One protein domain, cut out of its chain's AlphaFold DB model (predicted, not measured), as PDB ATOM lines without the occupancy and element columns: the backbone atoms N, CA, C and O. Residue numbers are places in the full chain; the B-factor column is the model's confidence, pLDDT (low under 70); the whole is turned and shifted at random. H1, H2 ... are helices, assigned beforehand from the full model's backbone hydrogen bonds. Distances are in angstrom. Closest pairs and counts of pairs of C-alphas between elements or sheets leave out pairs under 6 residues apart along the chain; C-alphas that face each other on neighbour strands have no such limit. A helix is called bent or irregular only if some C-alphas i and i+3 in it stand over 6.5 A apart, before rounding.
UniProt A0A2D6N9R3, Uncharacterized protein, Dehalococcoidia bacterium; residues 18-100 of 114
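AT A GLANCE: This is residues 18 to 100 of the 114 residues of an uncharacterized protein of Dehalococcoidia bacterium (UniProt A0A2D6N9R3). One long helix, H2, makes the length of the domain, and the shorter helix H3 folds back from its far end and crosses it near its middle, at residues 63 to 71. A third, very short helix, H1, is set off from this crossed pair, and a long stretch with no named element, residues 28 to 50, runs from it to the beginning of H2; residues 46 to 52 stick out at that end. The printed part has 83 residues with three named helices, in the order H1, H2, H3, and no named strand; the class is all helix. The whole is only just loose, close to compact, with a radius of gyration of the C-alphas of 14.4 A, and its outline is only just elongated, with spans of 44 by 29 by 19 A.

IN THESE COORDINATES: H2, residues 51 to 77, is the longest helix, with 27 residues and 39.0 A from first to last C-alpha. It begins at C-alpha 51, at (-31.699, 6.690, 24.289), and ends at C-alpha 77, at (-19.164, 33.230, -1.460). H3, residues 85 to 97, measures 19.5 A and ends at C-alpha 97, at (-14.841, 23.123, 16.483). H3 is irregular, but only just: C-alphas 85 and 88 are 6.7 A apart. H1, residues 23 to 27, has five residues and begins at C-alpha 23, at (-4.959, 17.828, 7.573); its first and last C-alphas are 5.9 A apart.

HOW THE PARTS SIT: H2 touches H3 with its residues 63 to 71 alone. The closest C-alphas of the two helices are those of Tyr 67 and Phe 90, 5.3 A apart. Their lines are about perpendicular, at 74 degrees, and their centres are 9.0 A apart. H1 touches no helix: it is apart from H2 and apart from H3. In H1 and H2 every O i to N i+4 pair is within hydrogen-bond range; in H3, 8 of 9 are.

THE WHOLE: The two C-alphas farthest apart in the domain, those of Leu 48 and Glu 80, are 44.0 A apart, and the C-alphas of Leu 18 and Ala 100, the first and last printed, are 22.5 A apart. The printed part has no cut. The link from H1 to H2 is long, with 23 residues, and the link from H2 to H3 is short, with 7. Residues 46 to 52, of which 51 and 52 belong to H2, stand free. The mean pLDDT of the printed part is 82.0; it is under 70 at residues 45 to 48, 80 to 84 and 98 to 100.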
ATOM      1  N   LEU A  18     -13.290   3.437  13.550       88.88
ATOM      2  CA  LEU A  18     -12.414   4.138  12.625       88.88
ATOM      3  C   LEU A  18     -12.302   5.605  13.040       88.88
ATOM      4  O   LEU A  18     -13.290   6.345  13.016       88.88
ATOM      5  N   TRP A  19     -11.088   6.043  13.367       90.12
ATOM      6  CA  TRP A  19     -10.780   7.449  13.628       90.12
ATOM      7  C   TRP A  19     -10.128   8.084  12.406       90.12
ATOM      8  O   TRP A  19      -9.056   7.676  11.963       90.12
ATOM      9  N   ARG A  20     -10.781   9.107  11.852       90.56
ATOM     10  CA  ARG A  20     -10.308   9.832  10.671       90.56
ATOM     11  C   ARG A  20      -9.584  11.095  11.104       90.56
ATOM     12  O   ARG A  20     -10.225  12.060  11.511       90.56
ATOM     13  N   PHE A  21      -8.263  11.107  10.965       92.69
ATOM     14  CA  PHE A  21      -7.466  12.316  11.152       92.69
ATOM     15  C   PHE A  21      -7.412  13.123   9.856       92.69
ATOM     16  O   PHE A  21      -7.245  12.547   8.780       92.69
ATOM     17  N   THR A  22      -7.570  14.446   9.932       89.25
ATOM     18  CA  THR A  22      -7.570  15.308   8.738       89.25
ATOM     19  C   THR A  22      -6.546  16.431   8.827       89.25
ATOM     20  O   THR A  22      -6.321  17.026   9.884       89.25
ATOM     21  N   LEU A  23      -5.941  16.750   7.679       89.38
ATOM     22  CA  LEU A  23      -4.959  17.828   7.573       89.38
ATOM     23  C   LEU A  23      -5.588  19.213   7.800       89.38
ATOM     24  O   LEU A  23      -4.927  20.058   8.389       89.38
ATOM     25  N   ASP A  24      -6.854  19.441   7.411       86.94
ATOM     26  CA  ASP A  24      -7.564  20.712   7.683       86.94
ATOM     27  C   ASP A  24      -7.582  21.028   9.181       86.94
ATOM     28  O   ASP A  24      -7.232  22.134   9.593       86.94
ATOM     29  N   LEU A  25      -7.947  20.048  10.012       87.94
ATOM     30  CA  LEU A  25      -8.007  20.229  11.461       87.94
ATOM     31  C   LEU A  25      -6.611  20.468  12.049       87.94
ATOM     32  O   LEU A  25      -6.434  21.397  12.839       87.94
ATOM     33  N   ALA A  26      -5.610  19.700  11.607       90.44
ATOM     34  CA  ALA A  26      -4.224  19.868  12.042       90.44
ATOM     35  C   ALA A  26      -3.650  21.245  11.654       90.44
ATOM     36  O   ALA A  26      -3.057  21.926  12.493       90.44
ATOM     37  N   ALA A  27      -3.876  21.699  10.417       89.94
ATOM     38  CA  ALA A  27      -3.439  23.010   9.930       89.94
ATOM     39  C   ALA A  27      -4.058  24.161  10.738       89.94
ATOM     40  O   ALA A  27      -3.419  25.185  10.974       89.94
ATOM     41  N   ARG A  28      -5.283  23.961  11.234       85.75
ATOM     42  CA  ARG A  28      -6.005  24.897  12.108       85.75
ATOM     43  C   ARG A  28      -5.659  24.745  13.590       85.75
ATOM     44  O   ARG A  28      -6.299  25.382  14.421       85.75
ATOM     45  N   LYS A  29      -4.667  23.914  13.930       88.81
ATOM     46  CA  LYS A  29      -4.223  23.625  15.305       88.81
ATOM     47  C   LYS A  29      -5.339  23.075  16.201       88.81
ATOM     48  O   LYS A  29      -5.333  23.294  17.409       88.81
ATOM     49  N   LEU A  30      -6.290  22.355  15.608       85.44
ATOM     50  CA  LEU A  30      -7.372  21.690  16.320       85.44
ATOM     51  C   LEU A  30      -6.930  20.281  16.693       85.44
ATOM     52  O   LEU A  30      -6.857  19.399  15.838       85.44
ATOM     53  N   TRP A  31      -6.633  20.088  17.976       86.06
ATOM     54  CA  TRP A  31      -6.158  18.819  18.514       86.06
ATOM     55  C   TRP A  31      -7.168  18.221  19.504       86.06
ATOM     56  O   TRP A  31      -7.729  18.964  20.310       86.06
ATOM     57  N   PRO A  32      -7.381  16.892  19.487       90.38
ATOM     58  CA  PRO A  32      -6.876  15.937  18.495       90.38
ATOM     59  C   PRO A  32      -7.549  16.160  17.128       90.38
ATOM     60  O   PRO A  32      -8.743  16.437  17.068       90.38
ATOM     61  N   ALA A  33      -6.795  16.036  16.029       92.88
ATOM     62  CA  ALA A  33      -7.242  16.380  14.669       92.88
ATOM     63  C   ALA A  33      -8.206  15.345  14.048       92.88
ATOM     64  O   ALA A  33      -8.077  14.983  12.879       92.88
ATOM     65  N   ILE A  34      -9.148  14.841  14.846       91.94
ATOM     66  CA  ILE A  34     -10.118  13.805  14.497       91.94
ATOM     67  C   ILE A  34     -11.369  14.467  13.919       91.94
ATOM     68  O   ILE A  34     -11.954  15.353  14.538       91.94
ATOM     69  N   ASP A  35     -11.814  14.005  12.754       89.50
ATOM     70  CA  ASP A  35     -13.066  14.434  12.138       89.50
ATOM     71  C   ASP A  35     -14.249  13.628  12.716       89.50
ATOM     72  O   ASP A  35     -14.379  12.434  12.421       89.50
ATOM     73  N   PRO A  36     -15.145  14.248  13.508       86.88
ATOM     74  CA  PRO A  36     -16.278  13.563  14.137       86.88
ATOM     75  C   PRO A  36     -17.409  13.191  13.163       86.88
ATOM     76  O   PRO A  36     -18.321  12.453  13.527       86.88
ATOM     77  N   VAL A  37     -17.410  13.725  11.939       88.19
ATOM     78  CA  VAL A  37     -18.416  13.412  10.916       88.19
ATOM     79  C   VAL A  37     -17.997  12.183  10.114       88.19
ATOM     80  O   VAL A  37     -18.854  11.343   9.808       88.19
ATOM     81  N   LEU A  38     -16.703  12.101   9.784       88.00
ATOM     82  CA  LEU A  38     -16.107  11.022   8.990       88.00
ATOM     83  C   LEU A  38     -15.654   9.819   9.824       88.00
ATOM     84  O   LEU A  38     -15.545   8.726   9.278       88.00
ATOM     85  N   SER A  39     -15.388  10.001  11.115       89.50
ATOM     86  CA  SER A  39     -15.107   8.883  12.021       89.50
ATOM     87  C   SER A  39     -16.380   8.077  12.292       89.50
ATOM     88  O   SER A  39     -17.482   8.633  12.324       89.50
ATOM     89  N   THR A  40     -16.237   6.766  12.487       87.00
ATOM     90  CA  THR A  40     -17.360   5.860  12.768       87.00
ATOM     91  C   THR A  40     -16.998   4.837  13.840       87.00
ATOM     92  O   THR A  40     -15.823   4.539  14.044       87.00
ATOM     93  N   SER A  41     -18.000   4.330  14.554       85.94
ATOM     94  CA  SER A  41     -17.847   3.284  15.563       85.94
ATOM     95  C   SER A  41     -19.121   2.449  15.628       85.94
ATOM     96  O   SER A  41     -20.194   2.988  15.897       85.94
ATOM     97  N   THR A  42     -19.004   1.139  15.430       81.44
ATOM     98  CA  THR A  42     -20.115   0.181  15.526       81.44
ATOM     99  C   THR A  42     -20.689   0.121  16.943       81.44
ATOM    100  O   THR A  42     -21.884  -0.108  17.121       81.44
ATOM    101  N   LEU A  43     -19.879   0.441  17.961       79.38
ATOM    102  CA  LEU A  43     -20.317   0.566  19.356       79.38
ATOM    103  C   LEU A  43     -21.371   1.665  19.544       79.38
ATOM    104  O   LEU A  43     -22.186   1.576  20.456       79.38
ATOM    105  N   GLN A  44     -21.372   2.691  18.687       72.50
ATOM    106  CA  GLN A  44     -22.363   3.769  18.721       72.50
ATOM    107  C   GLN A  44     -23.645   3.441  17.939       72.50
ATOM    108  O   GLN A  44     -24.622   4.180  18.043       72.50
ATOM    109  N   GLU A  45     -23.639   2.373  17.141       66.56
ATOM    110  CA  GLU A  45     -24.758   1.961  16.281       66.56
ATOM    111  C   GLU A  45     -25.560   0.794  16.888       66.56
ATOM    112  O   GLU A  45     -26.693   0.544  16.480       66.56
ATOM    113  N   GLY A  46     -25.011   0.108  17.896       63.50
ATOM    114  CA  GLY A  46     -25.679  -0.980  18.611       63.50
ATOM    115  C   GLY A  46     -26.620  -0.526  19.733       63.50
ATOM    116  O   GLY A  46     -26.536   0.591  20.242       63.50
ATOM    117  N   ALA A  47     -27.464  -1.450  20.209       65.06
ATOM    118  CA  ALA A  47     -28.352  -1.291  21.375       65.06
ATOM    119  C   ALA A  47     -27.612  -1.127  22.729       65.06
ATOM    120  O   ALA A  47     -28.193  -1.327  23.792       65.06
ATOM    121  N   LEU A  48     -26.321  -0.798  22.687       69.31
ATOM    122  CA  LEU A  48     -25.424  -0.647  23.830       69.31
ATOM    123  C   LEU A  48     -25.552   0.732  24.495       69.31
ATOM    124  O   LEU A  48     -25.161   0.884  25.649       69.31
ATOM    125  N   LEU A  49     -26.076   1.738  23.784       78.75
ATOM    126  CA  LEU A  49     -26.262   3.092  24.307       78.75
ATOM    127  C   LEU A  49     -27.711   3.341  24.724       78.75
ATOM    128  O   LEU A  49     -28.654   3.025  23.998       78.75
ATOM    129  N   GLU A  50     -27.882   4.025  25.853       83.56
ATOM    130  CA  GLU A  50     -29.193   4.524  26.251       83.56
ATOM    131  C   GLU A  50     -29.690   5.618  25.286       83.56
ATOM    132  O   GLU A  50     -28.918   6.420  24.744       83.56
ATOM    133  N   ALA A  51     -31.016   5.708  25.132       85.31
ATOM    134  CA  ALA A  51     -31.699   6.690  24.289       85.31
ATOM    135  C   ALA A  51     -31.188   8.149  24.401       85.31
ATOM    136  O   ALA A  51     -31.019   8.784  23.352       85.31
ATOM    137  N   PRO A  52     -30.908   8.724  25.596       89.75
ATOM    138  CA  PRO A  52     -30.401  10.095  25.684       89.75
ATOM    139  C   PRO A  52     -29.067  10.295  24.954       89.75
ATOM    140  O   PRO A  52     -28.875  11.332  24.313       89.75
ATOM    141  N   HIS A  53     -28.166   9.310  24.990       87.69
ATOM    142  CA  HIS A  53     -26.870   9.412  24.321       87.69
ATOM    143  C   HIS A  53     -27.025   9.414  22.799       87.69
ATOM    144  O   HIS A  53     -26.447  10.275  22.131       87.69
ATOM    145  N   LEU A  54     -27.876   8.533  22.264       86.62
ATOM    146  CA  LEU A  54     -28.168   8.465  20.830       86.62
ATOM    147  C   LEU A  54     -28.765   9.780  20.314       86.62
ATOM    148  O   LEU A  54     -28.335  10.305  19.286       86.62
ATOM    149  N   ILE A  55     -29.710  10.369  21.053       89.94
ATOM    150  CA  ILE A  55     -30.349  11.635  20.666       89.94
ATOM    151  C   ILE A  55     -29.322  12.772  20.606       89.94
ATOM    152  O   ILE A  55     -29.294  13.539  19.638       89.94
ATOM    153  N   VAL A  56     -28.472  12.904  21.629       90.56
ATOM    154  CA  VAL A  56     -27.447  13.957  21.671       90.56
ATOM    155  C   VAL A  56     -26.423  13.760  20.554       90.56
ATOM    156  O   VAL A  56     -26.086  14.722  19.860       90.56
ATOM    157  N   GLN A  57     -25.983  12.524  20.322       87.81
ATOM    158  CA  GLN A  57     -25.040  12.177  19.264       87.81
ATOM    159  C   GLN A  57     -25.596  12.507  17.872       87.81
ATOM    160  O   GLN A  57     -24.931  13.184  17.086       87.81
ATOM    161  N   GLN A  58     -26.829  12.094  17.569       88.44
ATOM    162  CA  GLN A  58     -27.477  12.377  16.285       88.44
ATOM    163  C   GLN A  58     -27.629  13.884  16.051       88.44
ATOM    164  O   GLN A  58     -27.321  14.385  14.965       88.44
ATOM    165  N   ARG A  59     -28.042  14.634  17.084       91.12
ATOM    166  CA  ARG A  59     -28.145  16.101  17.024       91.12
ATOM    167  C   ARG A  59     -26.787  16.750  16.768       91.12
ATOM    168  O   ARG A  59     -26.687  17.611  15.893       91.12
ATOM    169  N   ALA A  60     -25.743  16.315  17.471       90.06
ATOM    170  CA  ALA A  60     -24.384  16.809  17.272       90.06
ATOM    171  C   ALA A  60     -23.875  16.509  15.852       90.06
ATOM    172  O   ALA A  60     -23.367  17.406  15.178       90.06
ATOM    173  N   ARG A  61     -24.081  15.288  15.346       89.25
ATOM    174  CA  ARG A  61     -23.651  14.887  13.998       89.25
ATOM    175  C   ARG A  61     -24.369  15.687  12.910       89.25
ATOM    176  O   ARG A  61     -23.724  16.144  11.969       89.25
ATOM    177  N   LYS A  62     -25.681  15.913  13.053       91.69
ATOM    178  CA  LYS A  62     -26.470  16.753  12.132       91.69
ATOM    179  C   LYS A  62     -25.957  18.193  12.102       91.69
ATOM    180  O   LYS A  62     -25.746  18.750  11.027       91.69
ATOM    181  N   LEU A  63     -25.717  18.773  13.273       90.69
ATOM    182  CA  LEU A  63     -25.174  20.121  13.409       90.69
ATOM    183  C   LEU A  63     -23.792  20.254  12.749       90.69
ATOM    184  O   LEU A  63     -23.556  21.209  12.016       90.69
ATOM    185  N   LEU A  64     -22.889  19.295  12.976       90.31
ATOM    186  CA  LEU A  64     -21.530  19.325  12.427       90.31
ATOM    187  C   LEU A  64     -21.509  19.148  10.902       90.31
ATOM    188  O   LEU A  64     -20.761  19.851  10.221       90.31
ATOM    189  N   ARG A  65     -22.371  18.281  10.349       90.62
ATOM    190  CA  ARG A  65     -22.569  18.167   8.893       90.62
ATOM    191  C   ARG A  65     -23.033  19.495   8.299       90.62
ATOM    192  O   ARG A  65     -22.415  19.985   7.356       90.62
ATOM    193  N   ARG A  66     -24.040  20.125   8.917       89.94
ATOM    194  CA  ARG A  66     -24.546  21.427   8.469       89.94
ATOM    195  C   ARG A  66     -23.486  22.521   8.562       89.94
ATOM    196  O   ARG A  66     -23.346  23.313   7.639       89.94
ATOM    197  N   TYR A  67     -22.706  22.558   9.640       88.81
ATOM    198  CA  TYR A  67     -21.589  23.495   9.769       88.81
ATOM    199  C   TYR A  67     -20.566  23.326   8.636       88.81
ATOM    200  O   TYR A  67     -20.131  24.328   8.075       88.81
ATOM    201  N   ARG A  68     -20.223  22.086   8.259       86.50
ATOM    202  CA  ARG A  68     -19.281  21.810   7.165       86.50
ATOM    203  C   ARG A  68     -19.782  22.344   5.823       86.50
ATOM    204  O   ARG A  68     -19.019  22.988   5.110       86.50
ATOM    205  N   GLU A  69     -21.057  22.119   5.508       88.19
ATOM    206  CA  GLU A  69     -21.708  22.666   4.307       88.19
ATOM    207  C   GLU A  69     -21.663  24.199   4.299       88.19
ATOM    208  O   GLU A  69     -21.235  24.813   3.323       88.19
ATOM    209  N   LEU A  70     -22.058  24.822   5.413       86.81
ATOM    210  CA  LEU A  70     -22.087  26.279   5.547       86.81
ATOM    211  C   LEU A  70     -20.696  26.896   5.449       86.81
ATOM    212  O   LEU A  70     -20.543  27.966   4.872       86.81
ATOM    213  N   ARG A  71     -19.681  26.229   5.997       84.44
ATOM    214  CA  ARG A  71     -18.294  26.676   5.902       84.44
ATOM    215  C   ARG A  71     -17.805  26.666   4.458       84.44
ATOM    216  O   ARG A  71     -17.324  27.692   4.002       84.44
ATOM    217  N   ALA A  72     -18.041  25.580   3.722       85.56
ATOM    218  CA  ALA A  72     -17.702  25.516   2.301       85.56
ATOM    219  C   ALA A  72     -18.403  26.621   1.485       85.56
ATOM    220  O   ALA A  72     -17.808  27.204   0.583       85.56
ATOM    221  N   LEU A  73     -19.654  26.958   1.822       85.12
ATOM    222  CA  LEU A  73     -20.364  28.076   1.194       85.12
ATOM    223  C   LEU A  73     -19.744  29.440   1.529       85.12
ATOM    224  O   LEU A  73     -19.631  30.279   0.635       85.12
ATOM    225  N   VAL A  74     -19.340  29.663   2.784       83.94
ATOM    226  CA  VAL A  74     -18.657  30.895   3.220       83.94
ATOM    227  C   VAL A  74     -17.317  31.057   2.521       83.94
ATOM    228  O   VAL A  74     -17.028  32.146   2.034       83.94
ATOM    229  N   ASP A  75     -16.533  29.985   2.436       82.94
ATOM    230  CA  ASP A  75     -15.204  30.013   1.827       82.94
ATOM    231  C   ASP A  75     -15.277  30.412   0.339       82.94
ATOM    232  O   ASP A  75     -14.391  31.095  -0.165       82.94
ATOM    233  N   VAL A  76     -16.365  30.052  -0.357       84.38
ATOM    234  CA  VAL A  76     -16.577  30.381  -1.779       84.38
ATOM    235  C   VAL A  76     -17.248  31.743  -1.990       84.38
ATOM    236  O   VAL A  76     -16.905  32.460  -2.928       84.38
ATOM    237  N   ARG A  77     -18.265  32.086  -1.189       80.50
ATOM    238  CA  ARG A  77     -19.164  33.230  -1.460       80.50
ATOM    239  C   ARG A  77     -18.955  34.430  -0.538       80.50
ATOM    240  O   ARG A  77     -19.583  35.463  -0.767       80.50
ATOM    241  N   GLY A  78     -18.113  34.299   0.482       75.25
ATOM    242  CA  GLY A  78     -17.968  35.279   1.550       75.25
ATOM    243  C   GLY A  78     -19.109  35.222   2.575       75.25
ATOM    244  O   GLY A  78     -20.157  34.610   2.361       75.25
ATOM    245  N   TRP A  79     -18.893  35.870   3.721       71.25
ATOM    246  CA  TRP A  79     -19.802  35.837   4.876       71.25
ATOM    247  C   TRP A  79     -21.192  36.431   4.596       71.25
ATOM    248  O   TRP A  79     -22.186  35.999   5.174       71.25
ATOM    249  N   GLU A  80     -21.266  37.398   3.683       68.94
ATOM    250  CA  GLU A  80     -22.412  38.301   3.534       68.94
ATOM    251  C   GLU A  80     -23.639  37.675   2.849       68.94
ATOM    252  O   GLU A  80     -24.742  38.195   2.972       68.94
ATOM    253  N   LYS A  81     -23.488  36.544   2.146       65.19
ATOM    254  CA  LYS A  81     -24.575  35.912   1.366       65.19
ATOM    255  C   LYS A  81     -25.287  34.760   2.086       65.19
ATOM    256  O   LYS A  81     -25.827  33.865   1.434       65.19
ATOM    257  N   ARG A  82     -25.260  34.738   3.416       66.25
ATOM    258  CA  ARG A  82     -25.871  33.667   4.217       66.25
ATOM    259  C   ARG A  82     -27.301  33.973   4.635       66.25
ATOM    260  O   ARG A  82     -27.680  35.127   4.773       66.25
ATOM    261  N   LEU A  83     -28.072  32.918   4.898       65.75
ATOM    262  CA  LEU A  83     -29.385  33.038   5.525       65.75
ATOM    263  C   LEU A  83     -29.220  33.309   7.030       65.75
ATOM    264  O   LEU A  83     -28.448  32.625   7.705       65.75
ATOM    265  N   GLU A  84     -29.981  34.263   7.568       67.06
ATOM    266  CA  GLU A  84     -29.958  34.659   8.988       67.06
ATOM    267  C   GLU A  84     -30.237  33.470   9.931       67.06
ATOM    268  O   GLU A  84     -29.569  33.280  10.947       67.06
ATOM    269  N   THR A  85     -31.128  32.556   9.528       73.62
ATOM    270  CA  THR A  85     -31.452  31.319  10.265       73.62
ATOM    271  C   THR A  85     -30.248  30.381  10.453       73.62
ATOM    272  O   THR A  85     -30.224  29.543  11.355       73.62
ATOM    273  N   GLU A  86     -29.216  30.505   9.618       76.19
ATOM    274  CA  GLU A  86     -28.037  29.640   9.648       76.19
ATOM    275  C   GLU A  86     -26.915  30.192  10.531       76.19
ATOM    276  O   GLU A  86     -25.974  29.456  10.852       76.19
ATOM    277  N   GLU A  87     -26.994  31.466  10.927       78.00
ATOM    278  CA  GLU A  87     -25.971  32.134  11.731       78.00
ATOM    279  C   GLU A  87     -25.768  31.406  13.059       78.00
ATOM    280  O   GLU A  87     -24.643  31.039  13.406       78.00
ATOM    281  N   VAL A  88     -26.864  31.106  13.762       80.12
ATOM    282  CA  VAL A  88     -26.829  30.421  15.061       80.12
ATOM    283  C   VAL A  88     -26.161  29.055  14.935       80.12
ATOM    284  O   VAL A  88     -25.262  28.734  15.712       80.12
ATOM    285  N   SER A  89     -26.548  28.270  13.926       78.38
ATOM    286  CA  SER A  89     -25.995  26.929  13.701       78.38
ATOM    287  C   SER A  89     -24.499  26.979  13.403       78.38
ATOM    288  O   SER A  89     -23.727  26.177  13.930       78.38
ATOM    289  N   PHE A  90     -24.063  27.944  12.595       80.44
ATOM    290  CA  PHE A  90     -22.648  28.081  12.286       80.44
ATOM    291  C   PHE A  90     -21.837  28.624  13.447       80.44
ATOM    292  O   PHE A  90     -20.764  28.096  13.705       80.44
ATOM    293  N   ARG A  91     -22.332  29.635  14.166       81.69
ATOM    294  CA  ARG A  91     -21.655  30.172  15.350       81.69
ATOM    295  C   ARG A  91     -21.486  29.087  16.404       81.69
ATOM    296  O   ARG A  91     -20.413  28.947  16.978       81.69
ATOM    297  N   TYR A  92     -22.521  28.281  16.611       81.50
ATOM    298  CA  TYR A  92     -22.484  27.174  17.554       81.50
ATOM    299  C   TYR A  92     -21.508  26.066  17.112       81.50
ATOM    300  O   TYR A  92     -20.742  25.558  17.930       81.50
ATOM    301  N   GLY A  93     -21.465  25.735  15.815       77.75
ATOM    302  CA  GLY A  93     -20.456  24.831  15.251       77.75
ATOM    303  C   GLY A  93     -19.029  25.378  15.376       77.75
ATOM    304  O   GLY A  93     -18.131  24.674  15.833       77.75
ATOM    305  N   TYR A  94     -18.829  26.656  15.060       75.56
ATOM    306  CA  TYR A  94     -17.550  27.353  15.178       75.56
ATOM    307  C   TYR A  94     -17.067  27.434  16.629       75.56
ATOM    308  O   TYR A  94     -15.894  27.208  16.888       75.56
ATOM    309  N   ALA A  95     -17.943  27.685  17.601       77.25
ATOM    310  CA  ALA A  95     -17.552  27.722  19.008       77.25
ATOM    311  C   ALA A  95     -17.047  26.361  19.513       77.25
ATOM    312  O   ALA A  95     -16.154  26.311  20.348       77.25
ATOM    313  N   ARG A  96     -17.584  25.247  19.003       71.38
ATOM    314  CA  ARG A  96     -17.166  23.905  19.437       71.38
ATOM    315  C   ARG A  96     -16.000  23.322  18.651       71.38
ATOM    316  O   ARG A  96     -15.209  22.587  19.223       71.38
ATOM    317  N   VAL A  97     -15.905  23.634  17.360       70.88
ATOM    318  CA  VAL A  97     -14.841  23.123  16.483       70.88
ATOM    319  C   VAL A  97     -13.701  24.127  16.348       70.88
ATOM    320  O   VAL A  97     -12.552  23.733  16.305       70.88
ATOM    321  N   GLY A  98     -13.996  25.421  16.257       58.81
ATOM    322  CA  GLY A  98     -13.029  26.490  15.992       58.81
ATOM    323  C   GLY A  98     -12.396  27.127  17.233       58.81
ATOM    324  O   GLY A  98     -11.273  27.615  17.129       58.81
ATOM    325  N   ALA A  99     -13.042  27.102  18.407       55.00
ATOM    326  CA  ALA A  99     -12.491  27.755  19.604       55.00
ATOM    327  C   ALA A  99     -11.186  27.120  20.119       55.00
ATOM    328  O   ALA A  99     -10.406  27.798  20.777       55.00
ATOM    329  N   ALA A 100     -10.903  25.861  19.771       50.56
ATOM    330  CA  ALA A 100      -9.631  25.222  20.113       50.56
ATOM    331  C   ALA A 100      -8.453  25.657  19.207       50.56
ATOM    332  O   ALA A 100      -7.312  25.332  19.515       50.56
TER     333      ALA A 100